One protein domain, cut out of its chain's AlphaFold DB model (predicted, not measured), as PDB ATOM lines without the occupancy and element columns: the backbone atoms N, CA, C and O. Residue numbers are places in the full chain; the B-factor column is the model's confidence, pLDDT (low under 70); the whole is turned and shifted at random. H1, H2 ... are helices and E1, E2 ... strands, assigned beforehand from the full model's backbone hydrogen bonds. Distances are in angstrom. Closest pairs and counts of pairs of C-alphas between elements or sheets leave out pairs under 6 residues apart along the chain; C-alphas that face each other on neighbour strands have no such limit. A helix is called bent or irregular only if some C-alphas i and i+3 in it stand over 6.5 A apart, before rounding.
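What this domain is: This is residues 23 to 44 and 166 to 213 of the 281 residues of an uncharacterized protein of Hortaea werneckii EXF-2000 (UniProt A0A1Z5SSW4). A small hairpin of two strands, E2 and E3, lies between two helices, with the first part of the long helix H1 along one side and the irregular helix H3 on the other. Short strand E1 and small helix H2 make the other end, with a long loop, residues 168 to 175, before E1. The printed part has 70 residues, with three named helices and three named strands in the order H1, E1, H2, E2, E3, H3; the sheet E2 - E3 is antiparallel and the class is mixed. The whole is compact, with a radius of gyration of the C-alphas of 12.2 A, and spans 31 by 26 by 20 A.

Where its parts are: E2 is residues 190 to 192, 7.1 A long, and E3 is residues 199 to 201, 7.3 A. H1, residues 23 to 38, is 22.8 A long, from C-alpha 23 at (40.537, 94.556, 12.522). H3, residues 202 to 212, is 14.5 A long and ends with C-alpha 212 at (18.726, 88.533, 7.008). E1 is residues 176 to 178 and H2 residues 179 to 184. H2 and H3 are irregular: C-alphas 180 and 183 are 7.3 A apart, and C-alphas 203 and 206 are 7.1 A apart.

How they stand to each other: E2 and E3 form an antiparallel hairpin, at 136 degrees between directions, with N 191 and O 200 within hydrogen-bond range at 2.8 A. The closest C-alphas of H1 and E3, Arg 25 and Glu 199, are 7.1 A apart. Those of E2 and H3, Val 191 and Lys 202, are 5.7 A apart. H1 and H3 are apart. E1 pairs with no named strand, but its residues 176 to 177 pair antiparallel with residues 166 to 167. Its closest C-alpha to H3 is that of Leu 177, 6.8 A from that of Ala 203. E1 and H2 meet only through their link. Every O i to N i+4 pair is within hydrogen-bond range in H1, 5 of 7 in H3 and 0 of 2 in H2, where 2 of 3 O i to N i+3 pairs are.

The domain as a whole: The C-alphas farthest apart, those of Lys 41 and Asp 195, are 34.0 A apart. Residues 45 to 165 are not printed, and C-alphas 44 and 166 are 8.5 A apart across the cut. Of the links that are printed whole, no link is long. Mean pLDDT of the printed part is 82.2; residues 24 to 25 and 31 to 42 are under 70.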
ATOM      1  N   GLU A  23      40.109  95.347  13.682       74.06
ATOM      2  CA  GLU A  23      40.537  94.556  12.522       74.06
ATOM      3  C   GLU A  23      39.349  93.979  11.745       74.06
ATOM      4  O   GLU A  23      39.324  94.085  10.520       74.06
ATOM      5  N   ALA A  24      38.340  93.439  12.438       69.44
ATOM      6  CA  ALA A  24      37.113  92.942  11.813       69.44
ATOM      7  C   ALA A  24      36.364  94.055  11.063       69.44
ATOM      8  O   ALA A  24      35.961  93.868   9.912       69.44
ATOM      9  N   ARG A  25      36.258  95.244  11.669       67.81
ATOM     10  CA  ARG A  25      35.675  96.424  11.027       67.81
ATOM     11  C   ARG A  25      36.442  96.829   9.770       67.81
ATOM     12  O   ARG A  25      35.821  97.054   8.737       67.81
ATOM     13  N   ARG A  26      37.776  96.866   9.825       74.25
ATOM     14  CA  ARG A  26      38.620  97.210   8.670       74.25
ATOM     15  C   ARG A  26      38.478  96.200   7.527       74.25
ATOM     16  O   ARG A  26      38.318  96.603   6.381       74.25
ATOM     17  N   GLN A  27      38.489  94.901   7.832       76.38
ATOM     18  CA  GLN A  27      38.298  93.836   6.836       76.38
ATOM     19  C   GLN A  27      36.916  93.904   6.179       76.38
ATOM     20  O   GLN A  27      36.772  93.665   4.981       76.38
ATOM     21  N   MET A  28      35.890  94.253   6.951       73.38
ATOM     22  CA  MET A  28      34.542  94.444   6.432       73.38
ATOM     23  C   MET A  28      34.432  95.694   5.552       73.38
ATOM     24  O   MET A  28      33.815  95.629   4.490       73.38
ATOM     25  N   GLU A  29      35.019  96.821   5.966       71.50
ATOM     26  CA  GLU A  29      35.094  98.048   5.161       71.50
ATOM     27  C   GLU A  29      35.782  97.761   3.811       71.50
ATOM     28  O   GLU A  29      35.253  98.130   2.760       71.50
ATOM     29  N   GLU A  30      36.874  96.990   3.815       72.19
ATOM     30  CA  GLU A  30      37.599  96.554   2.614       72.19
ATOM     31  C   GLU A  30      36.783  95.591   1.726       72.19
ATOM     32  O   GLU A  30      36.677  95.792   0.514       72.19
ATOM     33  N   SER A  31      36.143  94.575   2.312       69.50
ATOM     34  CA  SER A  31      35.297  93.622   1.578       69.50
ATOM     35  C   SER A  31      34.086  94.304   0.934       69.50
ATOM     36  O   SER A  31      33.777  94.062  -0.237       69.50
ATOM     37  N   ASN A  32      33.432  95.212   1.664       66.31
ATOM     38  CA  ASN A  32      32.311  95.998   1.153       66.31
ATOM     39  C   ASN A  32      32.745  96.939   0.027       66.31
ATOM     40  O   ASN A  32      32.022  97.074  -0.962       66.31
ATOM     41  N   TYR A  33      33.926  97.551   0.141       65.00
ATOM     42  CA  TYR A  33      34.493  98.391  -0.909       65.00
ATOM     43  C   TYR A  33      34.723  97.602  -2.208       65.00
ATOM     44  O   TYR A  33      34.249  98.007  -3.274       65.00
ATOM     45  N   LEU A  34      35.350  96.423  -2.126       65.81
ATOM     46  CA  LEU A  34      35.567  95.548  -3.285       65.81
ATOM     47  C   LEU A  34      34.245  95.058  -3.905       65.81
ATOM     48  O   LEU A  34      34.094  95.061  -5.130       65.81
ATOM     49  N   ALA A  35      33.260  94.696  -3.075       61.72
ATOM     50  CA  ALA A  35      31.944  94.245  -3.531       61.72
ATOM     51  C   ALA A  35      31.128  95.358  -4.215       61.72
ATOM     52  O   ALA A  35      30.421  95.090  -5.190       61.72
ATOM     53  N   SER A  36      31.226  96.603  -3.739       59.84
ATOM     54  CA  SER A  36      30.574  97.763  -4.364       59.84
ATOM     55  C   SER A  36      31.224  98.153  -5.686       59.84
ATOM     56  O   SER A  36      30.518  98.373  -6.670       59.84
ATOM     57  N   ARG A  37      32.562  98.164  -5.757       57.44
ATOM     58  CA  ARG A  37      33.293  98.506  -6.987       57.44
ATOM     59  C   ARG A  37      32.994  97.519  -8.123       57.44
ATOM     60  O   ARG A  37      32.824  97.937  -9.268       57.44
ATOM     61  N   ALA A  38      32.832  96.232  -7.803       52.91
ATOM     62  CA  ALA A  38      32.419  95.198  -8.756       52.91
ATOM     63  C   ALA A  38      30.968  95.361  -9.268       52.91
ATOM     64  O   ALA A  38      30.664  94.924 -10.377       52.91
ATOM     65  N   LYS A  39      30.080  96.017  -8.505       53.47
ATOM     66  CA  LYS A  39      28.669  96.272  -8.870       53.47
ATOM     67  C   LYS A  39      28.443  97.558  -9.680       53.47
ATOM     68  O   LYS A  39      27.324  97.793 -10.128       53.47
ATOM     69  N   SER A  40      29.483  98.360  -9.918       49.78
ATOM     70  CA  SER A  40      29.399  99.694 -10.547       49.78
ATOM     71  C   SER A  40      28.909  99.747 -12.000       49.78
ATOM     72  O   SER A  40      28.705 100.839 -12.517       49.78
ATOM     73  N   LYS A  41      28.658  98.621 -12.679       56.38
ATOM     74  CA  LYS A  41      28.254  98.670 -14.095       56.38
ATOM     75  C   LYS A  41      26.773  98.978 -14.342       56.38
ATOM     76  O   LYS A  41      26.458  99.404 -15.446       56.38
ATOM     77  N   ASN A  42      25.877  98.812 -13.362       66.50
ATOM     78  CA  ASN A  42      24.522  99.377 -13.432       66.50
ATOM     79  C   ASN A  42      23.838  99.328 -12.053       66.50
ATOM     80  O   ASN A  42      23.282  98.300 -11.669       66.50
ATOM     81  N   MET A  43      23.904 100.421 -11.285       75.38
ATOM     82  CA  MET A  43      23.356 100.482  -9.915       75.38
ATOM     83  C   MET A  43      21.848 100.199  -9.868       75.38
ATOM     84  O   MET A  43      21.352  99.634  -8.894       75.38
ATOM     85  N   ASN A  44      21.134 100.534 -10.946       84.31
ATOM     86  CA  ASN A  44      19.741 100.168 -11.161       84.31
ATOM     87  C   ASN A  44      19.607  99.601 -12.582       84.31
ATOM     88  O   ASN A  44      19.524 100.382 -13.530       84.31
ATOM     89  N   THR A 166      21.789 105.219  -5.598       89.88
ATOM     90  CA  THR A 166      22.404 106.428  -6.131       89.88
ATOM     91  C   THR A 166      23.781 106.613  -5.501       89.88
ATOM     92  O   THR A 166      24.141 105.900  -4.561       89.88
ATOM     93  N   GLU A 167      24.569 107.522  -6.050       88.25
ATOM     94  CA  GLU A 167      25.901 107.835  -5.545       88.25
ATOM     95  C   GLU A 167      25.797 108.564  -4.201       88.25
ATOM     96  O   GLU A 167      24.837 109.295  -3.936       88.25
ATOM     97  N   CYS A 168      26.762 108.324  -3.314       89.62
ATOM     98  CA  CYS A 168      26.817 109.033  -2.044       89.62
ATOM     99  C   CYS A 168      27.135 110.516  -2.302       89.62
ATOM    100  O   CYS A 168      28.030 110.809  -3.089       89.62
ATOM    101  N   PRO A 169      26.464 111.467  -1.627       87.19
ATOM    102  CA  PRO A 169      26.727 112.894  -1.821       87.19
ATOM    103  C   PRO A 169      28.055 113.379  -1.208       87.19
ATOM    104  O   PRO A 169      28.363 114.562  -1.305       87.19
ATOM    105  N   MET A 170      28.808 112.515  -0.519       86.81
ATOM    106  CA  MET A 170      30.069 112.888   0.130       86.81
ATOM    107  C   MET A 170      31.251 112.702  -0.821       86.81
ATOM    108  O   MET A 170      31.388 111.635  -1.409       86.81
ATOM    109  N   GLU A 171      32.136 113.700  -0.892       81.94
ATOM    110  CA  GLU A 171      33.277 113.726  -1.825       81.94
ATOM    111  C   GLU A 171      34.235 112.534  -1.656       81.94
ATOM    112  O   GLU A 171      34.694 111.970  -2.644       81.94
ATOM    113  N   ASP A 172      34.465 112.081  -0.421       85.06
ATOM    114  CA  ASP A 172      35.360 110.951  -0.126       85.06
ATOM    115  C   ASP A 172      34.658 109.577  -0.169       85.06
ATOM    116  O   ASP A 172      35.177 108.585   0.352       85.06
ATOM    117  N   CYS A 173      33.442 109.489  -0.720       84.31
ATOM    118  CA  CYS A 173      32.648 108.265  -0.689       84.31
ATOM    119  C   CYS A 173      32.047 107.893  -2.050       84.31
ATOM    120  O   CYS A 173      31.040 108.439  -2.477       84.31
ATOM    121  N   GLU A 174      32.594 106.850  -2.675       83.75
ATOM    122  CA  GLU A 174      32.095 106.301  -3.951       83.75
ATOM    123  C   GLU A 174      31.068 105.163  -3.770       83.75
ATOM    124  O   GLU A 174      30.703 104.462  -4.716       83.75
ATOM    125  N   LEU A 175      30.627 104.900  -2.537       85.19
ATOM    126  CA  LEU A 175      29.739 103.775  -2.252       85.19
ATOM    127  C   LEU A 175      28.273 104.139  -2.535       85.19
ATOM    128  O   LEU A 175      27.830 105.239  -2.208       85.19
ATOM    129  N   PRO A 176      27.469 103.208  -3.076       87.88
ATOM    130  CA  PRO A 176      26.072 103.476  -3.360       87.88
ATOM    131  C   PRO A 176      25.240 103.570  -2.081       87.88
ATOM    132  O   PRO A 176      25.497 102.892  -1.079       87.88
ATOM    133  N   LEU A 177      24.199 104.387  -2.147       90.12
ATOM    134  CA  LEU A 177      23.248 104.656  -1.080       90.12
ATOM    135  C   LEU A 177      21.823 104.619  -1.651       90.12
ATOM    136  O   LEU A 177      21.615 104.855  -2.837       90.12
ATOM    137  N   LEU A 178      20.820 104.315  -0.829       92.00
ATOM    138  CA  LEU A 178      19.426 104.415  -1.264       92.00
ATOM    139  C   LEU A 178      19.044 105.886  -1.438       92.00
ATOM    140  O   LEU A 178      19.330 106.708  -0.568       92.00
ATOM    141  N   ARG A 179      18.322 106.221  -2.512       92.25
ATOM    142  CA  ARG A 179      17.883 107.599  -2.796       92.25
ATOM    143  C   ARG A 179      17.164 108.260  -1.614       92.25
ATOM    144  O   ARG A 179      17.376 109.440  -1.350       92.25
ATOM    145  N   LYS A 180      16.355 107.506  -0.860       93.00
ATOM    146  CA  LYS A 180      15.642 107.995   0.338       93.00
ATOM    147  C   LYS A 180      16.569 108.447   1.477       93.00
ATOM    148  O   LYS A 180      16.125 109.153   2.378       93.00
ATOM    149  N   ASP A 181      17.819 107.994   1.478       92.50
ATOM    150  CA  ASP A 181      18.770 108.200   2.566       92.50
ATOM    151  C   ASP A 181      19.779 109.316   2.268       92.50
ATOM    152  O   ASP A 181      20.515 109.704   3.169       92.50
ATOM    153  N   VAL A 182      19.789 109.879   1.052       90.88
ATOM    154  CA  VAL A 182      20.752 110.919   0.628       90.88
ATOM    155  C   VAL A 182      20.740 112.123   1.575       90.88
ATOM    156  O   VAL A 182      21.790 112.635   1.950       90.88
ATOM    157  N   GLY A 183      19.557 112.525   2.053       90.19
ATOM    158  CA  GLY A 183      19.404 113.631   3.005       90.19
ATOM    159  C   GLY A 183      19.933 113.356   4.421       90.19
ATOM    160  O   GLY A 183      19.920 114.258   5.252       90.19
ATOM    161  N   LYS A 184      20.379 112.130   4.724       90.75
ATOM    162  CA  LYS A 184      20.928 111.740   6.036       90.75
ATOM    163  C   LYS A 184      22.460 111.783   6.079       90.75
ATOM    164  O   LYS A 184      23.036 111.449   7.112       90.75
ATOM    165  N   GLY A 185      23.107 112.180   4.981       88.94
ATOM    166  CA  GLY A 185      24.560 112.138   4.829       88.94
ATOM    167  C   GLY A 185      25.086 110.730   4.533       88.94
ATOM    168  O   GLY A 185      24.328 109.813   4.213       88.94
ATOM    169  N   CYS A 186      26.404 110.549   4.633       91.62
ATOM    170  CA  CYS A 186      27.029 109.249   4.389       91.62
ATOM    171  C   CYS A 186      26.696 108.247   5.503       91.62
ATOM    172  O   CYS A 186      26.999 108.459   6.677       91.62
ATOM    173  N   LEU A 187      26.097 107.119   5.113       91.31
ATOM    174  CA  LEU A 187      25.751 106.006   6.003       91.31
ATOM    175  C   LEU A 187      26.748 104.835   5.902       91.31
ATOM    176  O   LEU A 187      26.463 103.729   6.369       91.31
ATOM    177  N   HIS A 188      27.921 105.046   5.303       90.38
ATOM    178  CA  HIS A 188      28.961 104.023   5.138       90.38
ATOM    179  C   HIS A 188      29.943 103.986   6.313       90.38
ATOM    180  O   HIS A 188      31.146 103.841   6.133       90.38
ATOM    181  N   TYR A 189      29.420 104.068   7.534       88.69
ATOM    182  CA  TYR A 189      30.177 103.838   8.763       88.69
ATOM    183  C   TYR A 189      29.710 102.553   9.453       88.69
ATOM    184  O   TYR A 189      28.541 102.166   9.354       88.69
ATOM    185  N   GLY A 190      30.631 101.883  10.147       89.94
ATOM    186  CA  GLY A 190      30.364 100.623  10.841       89.94
ATOM    187  C   GLY A 190      29.429 100.779  12.046       89.94
ATOM    188  O   GLY A 190      29.601 101.676  12.872       89.94
ATOM    189  N   VAL A 191      28.460  99.872  12.158       93.19
ATOM    190  CA  VAL A 191      27.521  99.703  13.274       93.19
ATOM    191  C   VAL A 191      27.319  98.215  13.563       93.19
ATOM    192  O   VAL A 191      27.509  97.386  12.680       93.19
ATOM    193  N   SER A 192      26.902  97.861  14.777       93.12
ATOM    194  CA  SER A 192      26.530  96.488  15.127       93.12
ATOM    195  C   SER A 192      25.013  96.317  15.202       93.12
ATOM    196  O   SER A 192      24.286  97.207  15.652       93.12
ATOM    197  N   CYS A 193      24.522  95.160  14.762       93.12
ATOM    198  CA  CYS A 193      23.142  94.754  14.995       93.12
ATOM    199  C   CYS A 193      22.916  94.514  16.497       93.12
ATOM    200  O   CYS A 193      23.744  93.900  17.168       93.12
ATOM    201  N   LEU A 194      21.798  94.988  17.046       91.44
ATOM    202  CA  LEU A 194      21.496  94.798  18.470       91.44
ATOM    203  C   LEU A 194      21.052  93.366  18.795       91.44
ATOM    204  O   LEU A 194      21.262  92.927  19.920       91.44
ATOM    205  N   ASP A 195      20.478  92.658  17.817       89.62
ATOM    206  CA  ASP A 195      19.946  91.307  18.007       89.62
ATOM    207  C   ASP A 195      21.029  90.234  17.812       89.62
ATOM    208  O   ASP A 195      21.232  89.403  18.690       89.62
ATOM    209  N   CYS A 196      21.750  90.266  16.681       90.56
ATOM    210  CA  CYS A 196      22.761  89.250  16.351       90.56
ATOM    211  C   CYS A 196      24.215  89.690  16.587       90.56
ATOM    212  O   CYS A 196      25.135  88.896  16.402       90.56
ATOM    213  N   HIS A 197      24.448  90.957  16.952       90.88
ATOM    214  CA  HIS A 197      25.780  91.543  17.176       90.88
ATOM    215  C   HIS A 197      26.750  91.509  15.987       90.88
ATOM    216  O   HIS A 197      27.919  91.860  16.145       90.88
ATOM    217  N   GLU A 198      26.271  91.162  14.794       89.12
ATOM    218  CA  GLU A 198      27.042  91.259  13.560       89.12
ATOM    219  C   GLU A 198      27.334  92.729  13.232       89.12
ATOM    220  O   GLU A 198      26.453  93.592  13.333       89.12
ATOM    221  N   GLU A 199      28.578  93.024  12.860       89.12
ATOM    222  CA  GLU A 199      28.990  94.358  12.433       89.12
ATOM    223  C   GLU A 199      28.706  94.536  10.928       89.12
ATOM    224  O   GLU A 199      28.909  93.624  10.129       89.12
ATOM    225  N   MET A 200      28.228  95.712  10.523       90.06
ATOM    226  CA  MET A 200      27.903  96.057   9.134       90.06
ATOM    227  C   MET A 200      27.904  97.575   8.924       90.06
ATOM    228  O   MET A 200      27.970  98.345   9.879       90.06
ATOM    229  N   LEU A 201      27.776  98.039   7.681       91.06
ATOM    230  CA  LEU A 201      27.558  99.465   7.408       91.06
ATOM    231  C   LEU A 201      26.154  99.897   7.841       91.06
ATOM    232  O   LEU A 201      25.187  99.153   7.651       91.06
ATOM    233  N   LYS A 202      26.010 101.130   8.336       91.88
ATOM    234  CA  LYS A 202      24.702 101.689   8.710       91.88
ATOM    235  C   LYS A 202      23.693 101.632   7.560       91.88
ATOM    236  O   LYS A 202      22.533 101.306   7.812       91.88
ATOM    237  N   ALA A 203      24.136 101.863   6.323       89.38
ATOM    238  CA  ALA A 203      23.326 101.724   5.110       89.38
ATOM    239  C   ALA A 203      22.680 100.328   4.949       89.38
ATOM    240  O   ALA A 203      21.567 100.214   4.440       89.38
ATOM    241  N   ASN A 204      23.339  99.267   5.425       89.75
ATOM    242  CA  ASN A 204      22.877  97.882   5.291       89.75
ATOM    243  C   ASN A 204      22.072  97.387   6.503       89.75
ATOM    244  O   ASN A 204      21.460  96.322   6.436       89.75
ATOM    245  N   LEU A 205      22.045  98.140   7.607       90.69
ATOM    246  CA  LEU A 205      21.417  97.693   8.852       90.69
ATOM    247  C   LEU A 205      19.906  97.459   8.699       90.69
ATOM    248  O   LEU A 205      19.377  96.484   9.230       90.69
ATOM    249  N   GLU A 206      19.204  98.322   7.954       89.19
ATOM    250  CA  GLU A 206      17.756  98.180   7.732       89.19
ATOM    251  C   GLU A 206      17.435  96.904   6.940       89.19
ATOM    252  O   GLU A 206      16.537  96.153   7.322       89.19
ATOM    253  N   THR A 207      18.181  96.626   5.866       88.44
ATOM    254  CA  THR A 207      17.967  95.430   5.035       88.44
ATOM    255  C   THR A 207      18.377  94.160   5.770       88.44
ATOM    256  O   THR A 207      17.634  93.179   5.742       88.44
ATOM    257  N   HIS A 208      19.494  94.183   6.504       90.69
ATOM    258  CA  HIS A 208      19.889  93.086   7.380       90.69
ATOM    259  C   HIS A 208      18.771  92.753   8.373       90.69
ATOM    260  O   HIS A 208      18.289  91.622   8.400       90.69
ATOM    261  N   TRP A 209      18.298  93.737   9.141       89.25
ATOM    262  CA  TRP A 209      17.254  93.510  10.136       89.25
ATOM    263  C   TRP A 209      15.942  93.032   9.496       89.25
ATOM    264  O   TRP A 209      15.273  92.150  10.026       89.25
ATOM    265  N   ARG A 210      15.579  93.549   8.315       85.69
ATOM    266  CA  ARG A 210      14.328  93.187   7.630       85.69
ATOM    267  C   ARG A 210      14.298  91.810   6.978       85.69
ATOM    268  O   ARG A 210      13.196  91.283   6.821       85.69
ATOM    269  N   SER A 211      15.417  91.232   6.568       84.12
ATOM    270  CA  SER A 211      15.367  89.977   5.797       84.12
ATOM    271  C   SER A 211      16.493  88.988   6.070       84.12
ATOM    272  O   SER A 211      16.408  87.857   5.602       84.12
ATOM    273  N   LYS A 212      17.525  89.366   6.832       87.19
ATOM    274  CA  LYS A 212      18.726  88.533   7.008       87.19
ATOM    275  C   LYS A 212      19.087  88.237   8.463       87.19
ATOM    276  O   LYS A 212      19.768  87.247   8.694       87.19
ATOM    277  N   CYS A 213      18.643  89.051   9.423       92.12
ATOM    278  CA  CYS A 213      18.990  88.889  10.833       92.12
ATOM    279  C   CYS A 213      18.521  87.516  11.355       92.12
ATOM    280  O   CYS A 213      17.309  87.278  11.409       92.12
TER     281      CYS A 213